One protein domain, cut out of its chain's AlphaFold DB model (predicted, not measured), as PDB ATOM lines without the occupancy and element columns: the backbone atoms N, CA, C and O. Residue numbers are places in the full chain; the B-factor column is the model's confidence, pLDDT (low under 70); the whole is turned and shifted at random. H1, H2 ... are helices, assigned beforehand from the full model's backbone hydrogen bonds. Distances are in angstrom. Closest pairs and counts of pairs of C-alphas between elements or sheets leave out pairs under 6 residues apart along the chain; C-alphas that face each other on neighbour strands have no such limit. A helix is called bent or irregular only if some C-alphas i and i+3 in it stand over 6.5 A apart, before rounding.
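This is residues 4 to 151 of the 151 residues of an uncharacterized protein of Methanolobus vulcani (UniProt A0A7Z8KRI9). The long helix H3 runs through the body and forms a three-helix bundle with H6 and H7; the bent helix H4 packs its first arm, H4a, on H3 and H6 and its second, H4b, on H2. H1 packs on H4a at the edge of the body, and residues 91 to 101, of which 100 and 101 belong to the short H5, stick out at one end. The printed part has 148 residues with seven named helices, H1 to H7 in order, and no named strand: all helix, mostly aligned in packing. It is compact, with a radius of gyration of the C-alphas of 16.3 A and spans of 51 by 35 by 29 A.

Start with H1, residues 4 to 15; its residues 9 to 14 alone touch H4a, residues 65 to 73, closest at the C-alphas of Val 13 and Ser 71, 4.3 A. Next, H2, residues 18 to 33, forms a hairpin with H3, residues 37 to 62, at a shallow tilt of 5 degrees, opposite ways; the closest C-alphas, of Pro 20 and Val 47, are 4.6 A apart. H4b, residues 76 to 88, touches H2 at a steep tilt of 49 degrees, closest at the C-alphas of Ala 21 and Ser 83, 4.6 A. Past H5, residues 100 to 104, which touches no helix, H6, residues 112 to 126, touches H4a at a shallow tilt of 29 degrees, opposite ways, closest at the C-alphas of Gly 72 and Gly 119, 4.2 A. H7, residues 130 to 150, forms a hairpin with H6, closest at the C-alphas of Met 121 and Ser 136, 4.3 A. H7 also touches H3, closest at the C-alphas of Glu 52 and Gly 140, 6.2 A. Every O i to N i+4 pair is within hydrogen-bond range in H1, H4a, H4b, H6 and H7; H2 has 10 of 12, H3 21 of 22 and H5 0 of 1, with 2 of 2 O i to N i+3 pairs in H5.

Find C-alpha 4 at (602.593, 209.643, 854.927), where H1 begins. H2, 24.0 A long, is irregular: C-alphas 29 and 32 are 7.1 A apart. From C-alpha 37 at (568.573, 194.321, 834.315), H3 runs 37.6 A. H4, residues 65 to 88, was assigned as one helix by its hydrogen bonds but is bent: C-alphas 73 and 76 are 7.1 A apart, and its arms stand at 47 degrees. H6 is 21.2 A long, and H7, 30.6 A, ends at C-alpha 150, (575.931, 201.889, 826.163).

The C-alphas farthest apart, of Met 96 and Arg 130, are 54.0 A apart. The printed part has no cut; H4 to H5 is the long link. Look for pLDDT under 70 at residues 32 to 35, 91 to 110 and 151.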
ATOM      1  N   ASN A   4     603.904 210.274 854.783       70.69
ATOM      2  CA  ASN A   4     602.593 209.643 854.927       70.69
ATOM      3  C   ASN A   4     601.567 210.161 853.908       70.69
ATOM      4  O   ASN A   4     600.773 209.382 853.388       70.69
ATOM      5  N   LYS A   5     601.615 211.455 853.560       71.00
ATOM      6  CA  LYS A   5     600.743 212.031 852.524       71.00
ATOM      7  C   LYS A   5     601.100 211.489 851.144       71.00
ATOM      8  O   LYS A   5     600.208 211.111 850.403       71.00
ATOM      9  N   SER A   6     602.394 211.360 850.841       73.81
ATOM     10  CA  SER A   6     602.856 210.809 849.559       73.81
ATOM     11  C   SER A   6     602.437 209.353 849.341       73.81
ATOM     12  O   SER A   6     602.113 208.978 848.217       73.81
ATOM     13  N   ILE A   7     602.450 208.533 850.398       79.00
ATOM     14  CA  ILE A   7     602.026 207.128 850.328       79.00
ATOM     15  C   ILE A   7     600.516 207.043 850.093       79.00
ATOM     16  O   ILE A   7     600.081 206.287 849.231       79.00
ATOM     17  N   LEU A   8     599.726 207.851 850.808       78.44
ATOM     18  CA  LEU A   8     598.278 207.912 850.624       78.44
ATOM     19  C   LEU A   8     597.904 208.343 849.197       78.44
ATOM     20  O   LEU A   8     597.035 207.734 848.580       78.44
ATOM     21  N   SER A   9     598.587 209.353 848.655       79.62
ATOM     22  CA  SER A   9     598.371 209.834 847.289       79.62
ATOM     23  C   SER A   9     598.643 208.747 846.246       79.62
ATOM     24  O   SER A   9     597.815 208.511 845.371       79.62
ATOM     25  N   ALA A  10     599.767 208.033 846.366       77.62
ATOM     26  CA  ALA A  10     600.087 206.920 845.472       77.62
ATOM     27  C   ALA A  10     599.087 205.759 845.617       77.62
ATOM     28  O   ALA A  10     598.650 205.188 844.619       77.62
ATOM     29  N   ALA A  11     598.681 205.446 846.850       81.06
ATOM     30  CA  ALA A  11     597.695 204.410 847.131       81.06
ATOM     31  C   ALA A  11     596.338 204.721 846.490       81.06
ATOM     32  O   ALA A  11     595.719 203.825 845.936       81.06
ATOM     33  N   ILE A  12     595.886 205.975 846.498       81.94
ATOM     34  CA  ILE A  12     594.613 206.356 845.868       81.94
ATOM     35  C   ILE A  12     594.674 206.217 844.348       81.94
ATOM     36  O   ILE A  12     593.704 205.775 843.748       81.94
ATOM     37  N   VAL A  13     595.797 206.536 843.709       80.44
ATOM     38  CA  VAL A  13     595.919 206.373 842.251       80.44
ATOM     39  C   VAL A  13     595.912 204.894 841.854       80.44
ATOM     40  O   VAL A  13     595.290 204.534 840.861       80.44
ATOM     41  N   VAL A  14     596.590 204.040 842.627       82.62
ATOM     42  CA  VAL A  14     596.837 202.638 842.248       82.62
ATOM     43  C   VAL A  14     595.790 201.675 842.806       82.62
ATOM     44  O   VAL A  14     595.367 200.765 842.110       82.62
ATOM     45  N   LEU A  15     595.351 201.840 844.054       85.06
ATOM     46  CA  LEU A  15     594.433 200.898 844.709       85.06
ATOM     47  C   LEU A  15     592.963 201.243 844.492       85.06
ATOM     48  O   LEU A  15     592.123 200.350 844.559       85.06
ATOM     49  N   LEU A  16     592.624 202.509 844.236       87.12
ATOM     50  CA  LEU A  16     591.228 202.884 844.007       87.12
ATOM     51  C   LEU A  16     590.596 202.140 842.820       87.12
ATOM     52  O   LEU A  16     589.469 201.684 842.981       87.12
ATOM     53  N   PRO A  17     591.290 201.946 841.682       85.94
ATOM     54  CA  PRO A  17     590.755 201.190 840.549       85.94
ATOM     55  C   PRO A  17     590.650 199.678 840.798       85.94
ATOM     56  O   PRO A  17     589.989 198.980 840.034       85.94
ATOM     57  N   LEU A  18     591.254 199.150 841.869       85.56
ATOM     58  CA  LEU A  18     591.138 197.732 842.226       85.56
ATOM     59  C   LEU A  18     589.756 197.396 842.806       85.56
ATOM     60  O   LEU A  18     589.231 196.313 842.567       85.56
ATOM     61  N   LEU A  19     589.151 198.325 843.552       84.62
ATOM     62  CA  LEU A  19     587.808 198.156 844.109       84.62
ATOM     63  C   LEU A  19     586.735 197.912 843.026       84.62
ATOM     64  O   LEU A  19     586.036 196.905 843.127       84.62
ATOM     65  N   PRO A  20     586.591 198.769 841.993       84.44
ATOM     66  CA  PRO A  20     585.628 198.527 840.928       84.44
ATOM     67  C   PRO A  20     585.946 197.259 840.142       84.44
ATOM     68  O   PRO A  20     585.019 196.561 839.750       84.44
ATOM     69  N   ALA A  21     587.228 196.910 839.988       83.88
ATOM     70  CA  ALA A  21     587.624 195.679 839.314       83.88
ATOM     71  C   ALA A  21     587.141 194.428 840.062       83.88
ATOM     72  O   ALA A  21     586.547 193.538 839.464       83.88
ATOM     73  N   LEU A  22     587.306 194.381 841.386       85.62
ATOM     74  CA  LEU A  22     586.808 193.268 842.201       85.62
ATOM     75  C   LEU A  22     585.280 193.126 842.129       85.62
ATOM     76  O   LEU A  22     584.773 192.007 842.066       85.62
ATOM     77  N   ILE A  23     584.555 194.248 842.138       84.88
ATOM     78  CA  ILE A  23     583.087 194.254 842.058       84.88
ATOM     79  C   ILE A  23     582.625 193.776 840.678       84.88
ATOM     80  O   ILE A  23     581.761 192.906 840.605       84.88
ATOM     81  N   ASP A  24     583.215 194.300 839.600       84.19
ATOM     82  CA  ASP A  24     582.877 193.927 838.221       84.19
ATOM     83  C   ASP A  24     583.173 192.449 837.938       84.19
ATOM     84  O   ASP A  24     582.318 191.726 837.432       84.19
ATOM     85  N   VAL A  25     584.353 191.960 838.327       82.56
ATOM     86  CA  VAL A  25     584.714 190.545 838.148       82.56
ATOM     87  C   VAL A  25     583.812 189.635 838.973       82.56
ATOM     88  O   VAL A  25     583.310 188.640 838.450       82.56
ATOM     89  N   GLY A  26     583.535 189.996 840.230       81.31
ATOM     90  CA  GLY A  26     582.566 189.278 841.052       81.31
ATOM     91  C   GLY A  26     581.197 189.214 840.377       81.31
ATOM     92  O   GLY A  26     580.620 188.138 840.252       81.31
ATOM     93  N   TYR A  27     580.701 190.339 839.866       80.25
ATOM     94  CA  TYR A  27     579.427 190.388 839.160       80.25
ATOM     95  C   TYR A  27     579.419 189.526 837.889       80.25
ATOM     96  O   TYR A  27     578.488 188.744 837.706       80.25
ATOM     97  N   LYS A  28     580.465 189.575 837.054       78.81
ATOM     98  CA  LYS A  28     580.592 188.742 835.842       78.81
ATOM     99  C   LYS A  28     580.552 187.245 836.134       78.81
ATOM    100  O   LYS A  28     579.942 186.497 835.375       78.81
ATOM    101  N   LEU A  29     581.153 186.809 837.241       77.81
ATOM    102  CA  LEU A  29     581.102 185.410 837.680       77.81
ATOM    103  C   LEU A  29     579.697 184.992 838.153       77.81
ATOM    104  O   LEU A  29     579.333 183.824 838.029       77.81
ATOM    105  N   TYR A  30     578.896 185.932 838.663       74.88
ATOM    106  CA  TYR A  30     577.520 185.697 839.123       74.88
ATOM    107  C   TYR A  30     576.450 185.864 838.029       74.88
ATOM    108  O   TYR A  30     575.382 185.258 838.124       74.88
ATOM    109  N   LEU A  31     576.723 186.656 836.990       70.88
ATOM    110  CA  LEU A  31     575.813 186.975 835.885       70.88
ATOM    111  C   LEU A  31     575.162 185.755 835.201       70.88
ATOM    112  O   LEU A  31     573.948 185.799 835.005       70.88
ATOM    113  N   PRO A  32     575.865 184.638 834.908       66.75
ATOM    114  CA  PRO A  32     575.228 183.465 834.292       66.75
ATOM    115  C   PRO A  32     574.169 182.777 835.175       66.75
ATOM    116  O   PRO A  32     573.507 181.846 834.721       66.75
ATOM    117  N   ILE A  33     574.007 183.202 836.434       67.06
ATOM    118  CA  ILE A  33     573.060 182.636 837.404       67.06
ATOM    119  C   ILE A  33     571.815 183.532 837.566       67.06
ATOM    120  O   ILE A  33     570.742 183.031 837.903       67.06
ATOM    121  N   MET A  34     571.927 184.843 837.317       62.38
ATOM    122  CA  MET A  34     570.827 185.807 837.434       62.38
ATOM    123  C   MET A  34     570.931 186.903 836.364       62.38
ATOM    124  O   MET A  34     571.683 187.866 836.516       62.38
ATOM    125  N   GLU A  35     570.117 186.790 835.314       65.19
ATOM    126  CA  GLU A  35     569.888 187.879 834.359       65.19
ATOM    127  C   GLU A  35     568.831 188.840 834.920       65.19
ATOM    128  O   GLU A  35     567.630 188.672 834.708       65.19
ATOM    129  N   ASP A  36     569.279 189.845 835.673       79.50
ATOM    130  CA  ASP A  36     568.426 190.939 836.142       79.50
ATOM    131  C   ASP A  36     569.001 192.289 835.691       79.50
ATOM    132  O   ASP A  36     570.092 192.702 836.095       79.50
ATOM    133  N   VAL A  37     568.239 192.990 834.848       78.94
ATOM    134  CA  VAL A  37     568.573 194.321 834.315       78.94
ATOM    135  C   VAL A  37     568.726 195.350 835.440       78.94
ATOM    136  O   VAL A  37     569.589 196.223 835.370       78.94
ATOM    137  N   ILE A  38     567.929 195.246 836.508       81.56
ATOM    138  CA  ILE A  38     568.010 196.158 837.657       81.56
ATOM    139  C   ILE A  38     569.323 195.929 838.405       81.56
ATOM    140  O   ILE A  38     569.992 196.892 838.788       81.56
ATOM    141  N   LEU A  39     569.718 194.664 838.576       81.56
ATOM    142  CA  LEU A  39     570.990 194.310 839.199       81.56
ATOM    143  C   LEU A  39     572.171 194.807 838.359       81.56
ATOM    144  O   LEU A  39     573.117 195.351 838.923       81.56
ATOM    145  N   HIS A  40     572.092 194.690 837.031       80.38
ATOM    146  CA  HIS A  40     573.112 195.208 836.118       80.38
ATOM    147  C   HIS A  40     573.315 196.720 836.277       80.38
ATOM    148  O   HIS A  40     574.427 197.180 836.534       80.38
ATOM    149  N   ILE A  41     572.228 197.494 836.213       82.69
ATOM    150  CA  ILE A  41     572.271 198.954 836.366       82.69
ATOM    151  C   ILE A  41     572.835 199.337 837.740       82.69
ATOM    152  O   ILE A  41     573.680 200.229 837.839       82.69
ATOM    153  N   LEU A  42     572.400 198.653 838.803       84.31
ATOM    154  CA  LEU A  42     572.882 198.908 840.159       84.31
ATOM    155  C   LEU A  42     574.389 198.652 840.280       84.31
ATOM    156  O   LEU A  42     575.099 199.469 840.865       84.31
ATOM    157  N   MET A  43     574.882 197.552 839.707       83.75
ATOM    158  CA  MET A  43     576.307 197.225 839.723       83.75
ATOM    159  C   MET A  43     577.123 198.256 838.946       83.75
ATOM    160  O   MET A  43     578.112 198.750 839.482       83.75
ATOM    161  N   THR A  44     576.673 198.679 837.765       81.56
ATOM    162  CA  THR A  44     577.333 199.740 836.984       81.56
ATOM    163  C   THR A  44     577.431 201.050 837.773       81.56
ATOM    164  O   THR A  44     578.494 201.671 837.820       81.56
ATOM    165  N   ILE A  45     576.363 201.450 838.476       85.62
ATOM    166  CA  ILE A  45     576.380 202.644 839.338       85.62
ATOM    167  C   ILE A  45     577.395 202.495 840.475       85.62
ATOM    168  O   ILE A  45     578.095 203.453 840.791       85.62
ATOM    169  N   ILE A  46     577.496 201.321 841.100       86.00
ATOM    170  CA  ILE A  46     578.434 201.089 842.208       86.00
ATOM    171  C   ILE A  46     579.884 201.079 841.705       86.00
ATOM    172  O   ILE A  46     580.736 201.741 842.304       86.00
ATOM    173  N   VAL A  47     580.152 200.366 840.608       85.06
ATOM    174  CA  VAL A  47     581.483 200.212 840.001       85.06
ATOM    175  C   VAL A  47     582.063 201.574 839.627       85.06
ATOM    176  O   VAL A  47     583.203 201.856 839.969       85.06
ATOM    177  N   PHE A  48     581.296 202.466 839.005       83.81
ATOM    178  CA  PHE A  48     581.829 203.777 838.613       83.81
ATOM    179  C   PHE A  48     581.600 204.865 839.669       83.81
ATOM    180  O   PHE A  48     582.500 205.654 839.953       83.81
ATOM    181  N   GLY A  49     580.445 204.875 840.332       85.38
ATOM    182  CA  GLY A  49     580.069 205.943 841.256       85.38
ATOM    183  C   GLY A  49     580.857 205.960 842.564       85.38
ATOM    184  O   GLY A  49     581.162 207.040 843.076       85.38
ATOM    185  N   VAL A  50     581.233 204.798 843.113       86.75
ATOM    186  CA  VAL A  50     582.020 204.758 844.360       86.75
ATOM    187  C   VAL A  50     583.429 205.334 844.148       86.75
ATOM    188  O   VAL A  50     583.801 206.245 844.893       86.75
ATOM    189  N   PRO A  51     584.213 204.898 843.141       87.56
ATOM    190  CA  PRO A  51     585.514 205.501 842.860       87.56
ATOM    191  C   PRO A  51     585.446 206.991 842.530       87.56
ATOM    192  O   PRO A  51     586.269 207.762 843.026       87.56
ATOM    193  N   GLU A  52     584.451 207.421 841.751       89.38
ATOM    194  CA  GLU A  52     584.248 208.839 841.453       89.38
ATOM    195  C   GLU A  52     584.044 209.657 842.727       89.38
ATOM    196  O   GLU A  52     584.758 210.636 842.954       89.38
ATOM    197  N   ALA A  53     583.141 209.224 843.611       89.69
ATOM    198  CA  ALA A  53     582.894 209.899 844.881       89.69
ATOM    199  C   ALA A  53     584.170 210.015 845.732       89.69
ATOM    200  O   ALA A  53     584.417 211.064 846.338       89.69
ATOM    201  N   VAL A  54     585.011 208.975 845.744       88.94
ATOM    202  CA  VAL A  54     586.296 208.982 846.461       88.94
ATOM    203  C   VAL A  54     587.274 209.992 845.857       88.94
ATOM    204  O   VAL A  54     587.894 210.743 846.612       88.94
ATOM    205  N   ILE A  55     587.388 210.076 844.527       90.12
ATOM    206  CA  ILE A  55     588.252 211.060 843.847       90.12
ATOM    207  C   ILE A  55     587.779 212.483 844.146       90.12
ATOM    208  O   ILE A  55     588.587 213.341 844.509       90.12
ATOM    209  N   ILE A  56     586.471 212.736 844.050       90.75
ATOM    210  CA  ILE A  56     585.884 214.050 844.333       90.75
ATOM    211  C   ILE A  56     586.153 214.447 845.786       90.75
ATOM    212  O   ILE A  56     586.614 215.560 846.060       90.75
ATOM    213  N   TYR A  57     585.906 213.532 846.723       90.25
ATOM    214  CA  TYR A  57     586.147 213.762 848.141       90.25
ATOM    215  C   TYR A  57     587.631 214.025 848.432       90.25
ATOM    216  O   TYR A  57     587.965 215.000 849.113       90.25
ATOM    217  N   TYR A  58     588.533 213.204 847.889       88.12
ATOM    218  CA  TYR A  58     589.974 213.372 848.062       88.12
ATOM    219  C   TYR A  58     590.459 214.707 847.490       88.12
ATOM    220  O   TYR A  58     591.127 215.469 848.194       88.12
ATOM    221  N   GLY A  59     590.079 215.039 846.253       87.88
ATOM    222  CA  GLY A  59     590.438 216.305 845.619       87.88
ATOM    223  C   GLY A  59     589.943 217.502 846.431       87.88
ATOM    224  O   GLY A  59     590.714 218.411 846.738       87.88
ATOM    225  N   TYR A  60     588.680 217.478 846.863       89.56
ATOM    226  CA  TYR A  60     588.088 218.575 847.627       89.56
ATOM    227  C   TYR A  60     588.711 218.762 849.020       89.56
ATOM    228  O   TYR A  60     588.857 219.892 849.499       89.56
ATOM    229  N   THR A  61     589.077 217.673 849.696       87.88
ATOM    230  CA  THR A  61     589.641 217.731 851.053       87.88
ATOM    231  C   THR A  61     591.120 218.101 851.054       87.88
ATOM    232  O   THR A  61     591.542 218.928 851.864       87.88
ATOM    233  N   THR A  62     591.905 217.533 850.138       86.31
ATOM    234  CA  THR A  62     593.362 217.725 850.096       86.31
ATOM    235  C   THR A  62     593.792 218.947 849.292       86.31
ATOM    236  O   THR A  62     594.840 219.522 849.581       86.31
ATOM    237  N   GLY A  63     592.994 219.367 848.302       86.62
ATOM    238  CA  GLY A  63     593.393 220.385 847.327       86.62
ATOM    239  C   GLY A  63     594.525 219.935 846.397       86.62
ATOM    240  O   GLY A  63     595.104 220.767 845.701       86.62
ATOM    241  N   ASP A  64     594.862 218.641 846.390       87.56
ATOM    242  CA  ASP A  64     595.907 218.077 845.544       87.56
ATOM    243  C   ASP A  64     595.379 217.892 844.120       87.56
ATOM    244  O   ASP A  64     594.668 216.936 843.802       87.56
ATOM    245  N   ASN A  65     595.709 218.849 843.259       89.38
ATOM    246  CA  ASN A  65     595.278 218.847 841.869       89.38
ATOM    247  C   ASN A  65     595.940 217.743 841.051       89.38
ATOM    248  O   ASN A  65     595.277 217.170 840.194       89.38
ATOM    249  N   ILE A  66     597.212 217.433 841.294       89.81
ATOM    250  CA  ILE A  66     597.950 216.454 840.495       89.81
ATOM    251  C   ILE A  66     597.412 215.064 840.800       89.81
ATOM    252  O   ILE A  66     596.927 214.392 839.893       89.81
ATOM    253  N   THR A  67     597.423 214.655 842.069       88.75
ATOM    254  CA  THR A  67     597.007 213.300 842.443       88.75
ATOM    255  C   THR A  67     595.536 213.066 842.126       88.75
ATOM    256  O   THR A  67     595.216 212.035 841.553       88.75
ATOM    257  N   SER A  68     594.655 214.034 842.415       88.12
ATOM    258  CA  SER A  68     593.220 213.921 842.113       88.12
ATOM    259  C   SER A  68     592.950 213.791 840.605       88.12
ATOM    260  O   SER A  68     592.108 213.002 840.176       88.12
ATOM    261  N   THR A  69     593.697 214.531 839.776       91.25
ATOM    262  CA  THR A  69     593.592 214.422 838.311       91.25
ATOM    263  C   THR A  69     594.115 213.072 837.830       91.25
ATOM    264  O   THR A  69     593.441 212.404 837.052       91.25
ATOM    265  N   LEU A  70     595.288 212.641 838.307       90.00
ATOM    266  CA  LEU A  70     595.883 211.363 837.916       90.00
ATOM    267  C   LEU A  70     595.020 210.177 838.354       90.00
ATOM    268  O   LEU A  70     594.835 209.261 837.563       90.00
ATOM    269  N   SER A  71     594.438 210.209 839.557       88.31
ATOM    270  CA  SER A  71     593.505 209.171 840.003       88.31
ATOM    271  C   SER A  71     592.270 209.093 839.112       88.31
ATOM    272  O   SER A  71     591.783 208.002 838.866       88.31
ATOM    273  N   GLY A  72     591.796 210.228 838.585       88.75
ATOM    274  CA  GLY A  72     590.724 210.258 837.593       88.75
ATOM    275  C   GLY A  72     591.145 209.673 836.248       88.75
ATOM    276  O   GLY A  72     590.501 208.758 835.749       88.75
ATOM    277  N   VAL A  73     592.250 210.154 835.678       90.38
ATOM    278  CA  VAL A  73     592.741 209.699 834.365       90.38
ATOM    279  C   VAL A  73     593.054 208.205 834.362       90.38
ATOM    280  O   VAL A  73     592.726 207.509 833.406       90.38
ATOM    281  N   PHE A  74     593.674 207.703 835.428       88.56
ATOM    282  CA  PHE A  74     594.043 206.296 835.532       88.56
ATOM    283  C   PHE A  74     592.926 205.397 836.049       88.56
ATOM    284  O   PHE A  74     593.103 204.183 836.002       88.56
ATOM    285  N   LEU A  75     591.780 205.946 836.474       87.81
ATOM    286  CA  LEU A  75     590.680 205.153 837.018       87.81
ATOM    287  C   LEU A  75     590.254 204.049 836.051       87.81
ATOM    288  O   LEU A  75     590.306 202.878 836.401       87.81
ATOM    289  N   ILE A  76     589.866 204.424 834.832       84.12
ATOM    290  CA  ILE A  76     589.317 203.485 833.848       84.12
ATOM    291  C   ILE A  76     590.413 202.571 833.268       84.12
ATOM    292  O   ILE A  76     590.203 201.360 833.254       84.12
ATOM    293  N   PRO A  77     591.597 203.073 832.855       82.94
ATOM    294  CA  PRO A  77     592.671 202.206 832.372       82.94
ATOM    295  C   PRO A  77     593.126 201.158 833.394       82.94
ATOM    296  O   PRO A  77     593.277 199.991 833.042       82.94
ATOM    297  N   LEU A  78     593.332 201.549 834.659       85.31
ATOM    298  CA  LEU A  78     593.754 200.607 835.701       85.31
ATOM    299  C   LEU A  78     592.624 199.665 836.105       85.31
ATOM    300  O   LEU A  78     592.892 198.499 836.362       85.31
ATOM    301  N   TYR A  79     591.377 200.142 836.127       85.44
ATOM    302  CA  TYR A  79     590.209 199.293 836.340       85.44
ATOM    303  C   TYR A  79     590.167 198.147 835.325       85.44
ATOM    304  O   TYR A  79     590.114 196.993 835.735       85.44
ATOM    305  N   ILE A  80     590.263 198.445 834.024       81.75
ATOM    306  CA  ILE A  80     590.241 197.414 832.975       81.75
ATOM    307  C   ILE A  80     591.406 196.449 833.154       81.75
ATOM    308  O   ILE A  80     591.199 195.240 833.184       81.75
ATOM    309  N   PHE A  81     592.610 196.987 833.353       81.69
ATOM    310  CA  PHE A  81     593.805 196.179 833.548       81.69
ATOM    311  C   PHE A  81     593.675 195.223 834.746       81.69
ATOM    312  O   PHE A  81     594.029 194.052 834.652       81.69
ATOM    313  N   TYR A  82     593.131 195.693 835.872       82.81
ATOM    314  CA  TYR A  82     592.901 194.847 837.042       82.81
ATOM    315  C   TYR A  82     591.777 193.838 836.833       82.81
ATOM    316  O   TYR A  82     591.936 192.690 837.242       82.81
ATOM    317  N   SER A  83     590.666 194.229 836.207       80.81
ATOM    318  CA  SER A  83     589.556 193.316 835.919       80.81
ATOM    319  C   SER A  83     589.995 192.169 835.016       80.81
ATOM    320  O   SER A  83     589.630 191.024 835.268       80.81
ATOM    321  N   GLU A  84     590.800 192.457 833.993       77.81
ATOM    322  CA  GLU A  84     591.356 191.438 833.098       77.81
ATOM    323  C   GLU A  84     592.261 190.469 833.857       77.81
ATOM    324  O   GLU A  84     592.009 189.269 833.824       77.81
ATOM    325  N   ILE A  85     593.226 190.975 834.637       79.81
ATOM    326  CA  ILE A  85     594.104 190.125 835.459       79.81
ATOM    327  C   ILE A  85     593.292 189.241 836.414       79.81
ATOM    328  O   ILE A  85     593.602 188.066 836.594       79.81
ATOM    329  N   LEU A  86     592.260 189.790 837.058       81.88
ATOM    330  CA  LEU A  86     591.432 189.051 838.013       81.88
ATOM    331  C   LEU A  86     590.581 187.962 837.339       81.88
ATOM    332  O   LEU A  86     590.430 186.875 837.903       81.88
ATOM    333  N   LEU A  87     590.035 188.235 836.151       77.19
ATOM    334  CA  LEU A  87     589.309 187.241 835.352       77.19
ATOM    335  C   LEU A  87     590.243 186.137 834.865       77.19
ATOM    336  O   LEU A  87     589.912 184.964 834.997       77.19
ATOM    337  N   GLU A  88     591.424 186.507 834.374       73.31
ATOM    338  CA  GLU A  88     592.457 185.569 833.932       73.31
ATOM    339  C   GLU A  88     592.923 184.648 835.067       73.31
ATOM    340  O   GLU A  88     593.008 183.438 834.886       73.31
ATOM    341  N   LEU A  89     593.146 185.187 836.271       75.12
ATOM    342  CA  LEU A  89     593.484 184.390 837.457       75.12
ATOM    343  C   LEU A  89     592.356 183.451 837.912       75.12
ATOM    344  O   LEU A  89     592.612 182.533 838.693       75.12
ATOM    345  N   SER A  90     591.121 183.690 837.468       71.44
ATOM    346  CA  SER A  90     589.967 182.851 837.797       71.44
ATOM    347  C   SER A  90     589.776 181.682 836.819       71.44
ATOM    348  O   SER A  90     589.013 180.769 837.140       71.44
ATOM    349  N   ASP A  91     590.456 181.675 835.663       67.81
ATOM    350  CA  ASP A  91     590.372 180.601 834.665       67.81
ATOM    351  C   ASP A  91     591.422 179.494 834.939       67.81
ATOM    352  O   ASP A  91     592.630 179.758 834.923       67.81
ATOM    353  N   PRO A  92     591.010 178.239 835.203       62.66
ATOM    354  CA  PRO A  92     591.934 177.140 835.484       62.66
ATOM    355  C   PRO A  92     592.844 176.740 834.304       62.66
ATOM    356  O   PRO A  92     593.884 176.125 834.547       62.66
ATOM    357  N   ASP A  93     592.516 177.101 833.057       63.50
ATOM    358  CA  ASP A  93     593.291 176.714 831.861       63.50
ATOM    359  C   ASP A  93     594.450 177.687 831.525       63.50
ATOM    360  O   ASP A  93     595.238 177.470 830.595       63.50
ATOM    361  N   PHE A  94     594.616 178.746 832.326       57.50
ATOM    362  CA  PHE A  94     595.477 179.904 832.057       57.50
ATOM    363  C   PHE A  94     596.998 179.632 832.010       57.50
ATOM    364  O   PHE A  94     597.761 180.456 831.507       57.50
ATOM    365  N   ILE A  95     597.498 178.472 832.453       54.69
ATOM    366  CA  ILE A  95     598.951 178.195 832.395       54.69
ATOM    367  C   ILE A  95     599.445 177.982 830.943       54.69
ATOM    368  O   ILE A  95     600.647 178.077 830.690       54.69
ATOM    369  N   MET A  96     598.560 177.730 829.963       47.81
ATOM    370  CA  MET A  96     598.978 177.163 828.667       47.81
ATOM    371  C   MET A  96     598.748 177.998 827.392       47.81
ATOM    372  O   MET A  96     599.263 177.615 826.342       47.81
ATOM    373  N   ALA A  97     598.085 179.157 827.436       46.53
ATOM    374  CA  ALA A  97     597.940 180.045 826.272       46.53
ATOM    375  C   ALA A  97     597.949 181.508 826.750       46.53
ATOM    376  O   ALA A  97     597.072 181.906 827.492       46.53
ATOM    377  N   GLY A  98     598.897 182.392 826.451       52.69
ATOM    378  CA  GLY A  98     599.720 182.577 825.261       52.69
ATOM    379  C   GLY A  98     599.514 184.029 824.795       52.69
ATOM    380  O   GLY A  98     598.382 184.433 824.548       52.69
ATOM    381  N   LEU A  99     600.601 184.806 824.687       48.94
ATOM    382  CA  LEU A  99     600.742 186.255 824.392       48.94
ATOM    383  C   LEU A  99     599.744 186.947 823.423       48.94
ATOM    384  O   LEU A  99     599.684 188.174 823.399       48.94
ATOM    385  N   GLY A 100     598.974 186.212 822.620       49.38
ATOM    386  CA  GLY A 100     597.979 186.761 821.693       49.38
ATOM    387  C   GLY A 100     596.778 187.426 822.375       49.38
ATOM    388  O   GLY A 100     596.208 188.353 821.802       49.38
ATOM    389  N   HIS A 101     596.424 187.027 823.604       51.78
ATOM    390  CA  HIS A 101     595.332 187.667 824.351       51.78
ATOM    391  C   HIS A 101     595.693 189.095 824.799       51.78
ATOM    392  O   HIS A 101     594.868 190.005 824.701       51.78
ATOM    393  N   TRP A 102     596.969 189.311 825.147       50.91
ATOM    394  CA  TRP A 102     597.533 190.599 825.565       50.91
ATOM    395  C   TRP A 102     597.523 191.661 824.454       50.91
ATOM    396  O   TRP A 102     597.488 192.855 824.730       50.91
ATOM    397  N   LEU A 103     597.521 191.251 823.180       45.91
ATOM    398  CA  LEU A 103     597.448 192.165 822.031       45.91
ATOM    399  C   LEU A 103     596.041 192.746 821.814       45.91
ATOM    400  O   LEU A 103     595.911 193.823 821.236       45.91
ATOM    401  N   ARG A 104     594.989 192.079 822.308       50.22
ATOM    402  CA  ARG A 104     593.602 192.569 822.223       50.22
ATOM    403  C   ARG A 104     593.303 193.676 823.247       50.22
ATOM    404  O   ARG A 104     592.383 194.456 823.039       50.22
ATOM    405  N   ILE A 105     594.149 193.813 824.267       51.09
ATOM    406  CA  ILE A 105     594.138 194.907 825.254       51.09
ATOM    407  C   ILE A 105     594.433 196.267 824.583       51.09
ATOM    408  O   ILE A 105     594.059 197.315 825.096       51.09
ATOM    409  N   ILE A 106     595.049 196.281 823.388       47.94
ATOM    410  CA  ILE A 106     595.501 197.495 822.677       47.94
ATOM    411  C   ILE A 106     594.369 198.245 821.941       47.94
ATOM    412  O   ILE A 106     594.598 199.335 821.413       47.94
ATOM    413  N   THR A 107     593.115 197.777 821.963       50.34
ATOM    414  CA  THR A 107     591.952 198.605 821.562       50.34
ATOM    415  C   THR A 107     591.639 199.688 822.614       50.34
ATOM    416  O   THR A 107     590.568 199.740 823.199       50.34
ATOM    417  N   ILE A 108     592.612 200.576 822.847       53.59
ATOM    418  CA  ILE A 108     592.655 201.665 823.843       53.59
ATOM    419  C   ILE A 108     592.080 202.978 823.273       53.59
ATOM    420  O   ILE A 108     591.937 203.975 823.979       53.59
ATOM    421  N   ILE A 109     591.707 203.001 821.991       49.97
ATOM    422  CA  ILE A 109     591.301 204.232 821.296       49.97
ATOM    423  C   ILE A 109     589.976 204.799 821.842       49.97
ATOM    424  O   ILE A 109     589.807 206.015 821.841       49.97
ATOM    425  N   ASP A 110     589.099 203.965 822.414       62.97
ATOM    426  CA  ASP A 110     587.809 204.411 822.972       62.97
ATOM    427  C   ASP A 110     587.870 204.815 824.463       62.97
ATOM    428  O   ASP A 110     586.917 205.361 825.016       62.97
ATOM    429  N   LEU A 111     589.012 204.604 825.134       71.69
ATOM    430  CA  LEU A 111     589.163 204.902 826.567       71.69
ATOM    431  C   LEU A 111     589.602 206.335 826.870       71.69
ATOM    432  O   LEU A 111     589.513 206.785 828.014       71.69
ATOM    433  N   VAL A 112     590.094 207.056 825.861       76.94
ATOM    434  CA  VAL A 112     590.690 208.384 826.045       76.94
ATOM    435  C   VAL A 112     589.647 209.389 826.534       76.94
ATOM    436  O   VAL A 112     589.920 210.155 827.457       76.94
ATOM    437  N   ILE A 113     588.446 209.376 825.950       81.38
ATOM    438  CA  ILE A 113     587.386 210.330 826.301       81.38
ATOM    439  C   ILE A 113     586.889 210.095 827.740       81.38
ATOM    440  O   ILE A 113     586.925 211.050 828.522       81.38
ATOM    441  N   PRO A 114     586.513 208.865 828.151       83.62
ATOM    442  CA  PRO A 114     586.139 208.591 829.537       83.62
ATOM    443  C   PRO A 114     587.248 208.929 830.545       83.62
ATOM    444  O   PRO A 114     586.990 209.594 831.548       83.62
ATOM    445  N   ALA A 115     588.502 208.558 830.254       86.69
ATOM    446  CA  ALA A 115     589.636 208.850 831.133       86.69
ATOM    447  C   ALA A 115     589.854 210.362 831.320       86.69
ATOM    448  O   ALA A 115     590.110 210.832 832.431       86.69
ATOM    449  N   LEU A 116     589.711 211.153 830.251       87.81
ATOM    450  CA  LEU A 116     589.811 212.609 830.332       87.81
ATOM    451  C   LEU A 116     588.677 213.222 831.156       87.81
ATOM    452  O   LEU A 116     588.941 214.125 831.949       87.81
ATOM    453  N   ILE A 117     587.440 212.730 831.021       89.06
ATOM    454  CA  ILE A 117     586.301 213.198 831.827       89.06
ATOM    455  C   ILE A 117     586.566 212.942 833.317       89.06
ATOM    456  O   ILE A 117     586.444 213.868 834.122       89.06
ATOM    457  N   CYS A 118     587.024 211.739 833.681       89.38
ATOM    458  CA  CYS A 118     587.410 211.424 835.058       89.38
ATOM    459  C   CYS A 118     588.581 212.300 835.548       89.38
ATOM    460  O   CYS A 118     588.598 212.744 836.699       89.38
ATOM    461  N   GLY A 119     589.548 212.608 834.680       89.31
ATOM    462  CA  GLY A 119     590.635 213.541 834.985       89.31
ATOM    463  C   GLY A 119     590.142 214.960 835.284       89.31
ATOM    464  O   GLY A 119     590.527 215.555 836.292       89.31
ATOM    465  N   VAL A 120     589.250 215.497 834.443       91.25
ATOM    466  CA  VAL A 120     588.631 216.821 834.630       91.25
ATOM    467  C   VAL A 120     587.806 216.858 835.912       91.25
ATOM    468  O   VAL A 120     587.920 217.816 836.678       91.25
ATOM    469  N   MET A 121     587.043 215.801 836.195       93.62
ATOM    470  CA  MET A 121     586.315 215.636 837.452       93.62
ATOM    471  C   MET A 121     587.254 215.800 838.655       93.62
ATOM    472  O   MET A 121     586.997 216.640 839.525       93.62
ATOM    473  N   GLY A 122     588.366 215.058 838.681       89.81
ATOM    474  CA  GLY A 122     589.364 215.128 839.749       89.81
ATOM    475  C   GLY A 122     590.042 216.498 839.859       89.81
ATOM    476  O   GLY A 122     590.210 217.027 840.967       89.81
ATOM    477  N   TYR A 123     590.368 217.130 838.729       93.00
ATOM    478  CA  TYR A 123     590.921 218.484 838.697       93.00
ATOM    479  C   TYR A 123     589.940 219.518 839.266       93.00
ATOM    480  O   TYR A 123     590.309 220.333 840.117       93.00
ATOM    481  N   CYS A 124     588.674 219.481 838.847       91.69
ATOM    482  CA  CYS A 124     587.636 220.400 839.307       91.69
ATOM    483  C   CYS A 124     587.344 220.236 840.807       91.69
ATOM    484  O   CYS A 124     587.191 221.240 841.513       91.69
ATOM    485  N   ALA A 125     587.359 219.004 841.322       90.69
ATOM    486  CA  ALA A 125     587.226 218.741 842.755       90.69
ATOM    487  C   ALA A 125     588.338 219.429 843.567       90.69
ATOM    488  O   ALA A 125     588.066 220.076 844.583       90.69
ATOM    489  N   SER A 126     589.579 219.393 843.067       92.12
ATOM    490  CA  SER A 126     590.750 219.973 843.744       92.12
ATOM    491  C   SER A 126     590.740 221.498 843.885       92.12
ATOM    492  O   SER A 126     591.459 222.049 844.716       92.12
ATOM    493  N   LYS A 127     589.900 222.209 843.117       91.44
ATOM    494  CA  LYS A 127     589.781 223.676 843.199       91.44
ATOM    495  C   LYS A 127     589.002 224.163 844.419       91.44
ATOM    496  O   LYS A 127     589.080 225.345 844.734       91.44
ATOM    497  N   ARG A 128     588.274 223.275 845.112       87.31
ATOM    498  CA  ARG A 128     587.560 223.562 846.375       87.31
ATOM    499  C   ARG A 128     586.565 224.727 846.307       87.31
ATOM    500  O   ARG A 128     586.228 225.326 847.325       87.31
ATOM    501  N   THR A 129     586.060 225.044 845.116       90.25
ATOM    502  CA  THR A 129     584.992 226.035 844.939       90.25
ATOM    503  C   THR A 129     583.648 225.326 844.805       90.25
ATOM    504  O   THR A 129     583.581 224.214 844.284       90.25
ATOM    505  N   ARG A 130     582.552 225.968 845.227       88.44
ATOM    506  CA  ARG A 130     581.203 225.387 845.076       88.44
ATOM    507  C   ARG A 130     580.860 225.102 843.609       88.44
ATOM    508  O   ARG A 130     580.296 224.060 843.309       88.44
ATOM    509  N   ALA A 131     581.254 226.000 842.705       89.50
ATOM    510  CA  ALA A 131     581.049 225.826 841.270       89.50
ATOM    511  C   ALA A 131     581.863 224.648 840.710       89.50
ATOM    512  O   ALA A 131     581.326 223.829 839.973       89.50
ATOM    513  N   SER A 132     583.135 224.515 841.094       88.56
ATOM    514  CA  SER A 132     583.987 223.423 840.606       88.56
ATOM    515  C   SER A 132     583.586 222.058 841.174       88.56
ATOM    516  O   SER A 132     583.709 221.055 840.477       88.56
ATOM    517  N   LEU A 133     583.054 222.013 842.399       89.62
ATOM    518  CA  LEU A 133     582.466 220.801 842.971       89.62
ATOM    519  C   LEU A 133     581.222 220.360 842.188       89.62
ATOM    520  O   LEU A 133     581.095 219.183 841.872       89.62
ATOM    521  N   LEU A 134     580.335 221.297 841.828       91.44
ATOM    522  CA  LEU A 134     579.166 220.983 841.003       91.44
ATOM    523  C   LEU A 134     579.586 220.415 839.646       91.44
ATOM    524  O   LEU A 134     579.090 219.364 839.262       91.44
ATOM    525  N   VAL A 135     580.535 221.060 838.958       91.12
ATOM    526  CA  VAL A 135     581.061 220.561 837.674       91.12
ATOM    527  C   VAL A 135     581.614 219.144 837.820       91.12
ATOM    528  O   VAL A 135     581.319 218.296 836.989       91.12
ATOM    529  N   SER A 136     582.350 218.878 838.901       90.19
ATOM    530  CA  SER A 136     582.907 217.559 839.201       90.19
ATOM    531  C   SER A 136     581.815 216.487 839.375       90.19
ATOM    532  O   SER A 136     581.845 215.450 838.713       90.19
ATOM    533  N   ILE A 137     580.779 216.772 840.170       90.69
ATOM    534  CA  ILE A 137     579.642 215.857 840.378       90.69
ATOM    535  C   ILE A 137     578.856 215.632 839.078       90.69
ATOM    536  O   ILE A 137     578.472 214.501 838.776       90.69
ATOM    537  N   PHE A 138     578.632 216.691 838.292       92.00
ATOM    538  CA  PHE A 138     577.954 216.577 837.001       92.00
ATOM    539  C   PHE A 138     578.765 215.741 836.012       92.00
ATOM    540  O   PHE A 138     578.179 214.915 835.321       92.00
ATOM    541  N   SER A 139     580.092 215.904 835.965       88.81
ATOM    542  CA  SER A 139     580.946 215.104 835.082       88.81
ATOM    543  C   SER A 139     580.936 213.616 835.430       88.81
ATOM    544  O   SER A 139     580.839 212.807 834.512       88.81
ATOM    545  N   GLY A 140     580.967 213.260 836.720       85.88
ATOM    546  CA  GLY A 140     580.876 211.859 837.149       85.88
ATOM    547  C   GLY A 140     579.511 211.248 836.825       85.88
ATOM    548  O   GLY A 140     579.400 210.277 836.084       85.88
ATOM    549  N   THR A 141     578.429 211.926 837.227       87.56
ATOM    550  CA  THR A 141     577.057 211.475 836.918       87.56
ATOM    551  C   THR A 141     576.823 211.302 835.412       87.56
ATOM    552  O   THR A 141     576.167 210.352 834.989       87.56
ATOM    553  N   PHE A 142     577.360 212.209 834.589       88.06
ATOM    554  CA  PHE A 142     577.270 212.125 833.133       88.06
ATOM    555  C   PHE A 142     578.001 210.898 832.577       88.06
ATOM    556  O   PHE A 142     577.485 210.237 831.678       88.06
ATOM    557  N   LEU A 143     579.167 210.564 833.132       85.19
ATOM    558  CA  LEU A 143     579.936 209.388 832.739       85.19
ATOM    559  C   LEU A 143     579.200 208.093 833.101       85.19
ATOM    560  O   LEU A 143     579.045 207.232 832.238       85.19
ATOM    561  N   ILE A 144     578.645 207.992 834.313       85.19
ATOM    562  CA  ILE A 144     577.797 206.855 834.718       85.19
ATOM    563  C   ILE A 144     576.613 206.690 833.755       85.19
ATOM    564  O   ILE A 144     576.331 205.581 833.311       85.19
ATOM    565  N   LEU A 145     575.945 207.789 833.388       85.62
ATOM    566  CA  LEU A 145     574.839 207.778 832.423       85.62
ATOM    567  C   LEU A 145     575.261 207.228 831.059       85.62
ATOM    568  O   LEU A 145     574.533 206.422 830.486       85.62
ATOM    569  N   ILE A 146     576.430 207.631 830.553       83.25
ATOM    570  CA  ILE A 146     576.985 207.096 829.303       83.25
ATOM    571  C   ILE A 146     577.193 205.582 829.416       83.25
ATOM    572  O   ILE A 146     576.758 204.848 828.534       83.25
ATOM    573  N   PHE A 147     577.805 205.103 830.502       78.94
ATOM    574  CA  PHE A 147     578.056 203.671 830.689       78.94
ATOM    575  C   PHE A 147     576.770 202.847 830.829       78.94
ATOM    576  O   PHE A 147     576.718 201.741 830.301       78.94
ATOM    577  N   VAL A 148     575.734 203.388 831.476       80.75
ATOM    578  CA  VAL A 148     574.413 202.741 831.590       80.75
ATOM    579  C   VAL A 148     573.646 202.739 830.261       80.75
ATOM    580  O   VAL A 148     572.840 201.850 830.038       80.75
ATOM    581  N   LEU A 149     573.850 203.729 829.387       76.31
ATOM    582  CA  LEU A 149     573.179 203.800 828.079       76.31
ATOM    583  C   LEU A 149     573.845 202.932 827.002       76.31
ATOM    584  O   LEU A 149     573.189 202.584 826.022       76.31
ATOM    585  N   ILE A 150     575.147 202.660 827.138       71.56
ATOM    586  CA  ILE A 150     575.931 201.889 826.163       71.56
ATOM    587  C   ILE A 150     575.868 200.375 826.426       71.56
ATOM    588  O   ILE A 150     575.948 199.612 825.463       71.56
ATOM    589  N   ASN A 151     575.753 199.949 827.691       60.41
ATOM    590  CA  ASN A 151     575.651 198.535 828.090       60.41
ATOM    591  C   ASN A 151     574.192 198.099 828.247       60.41
ATOM    592  O   ASN A 151     573.896 196.944 827.874       60.41
TER     593      ASN A 151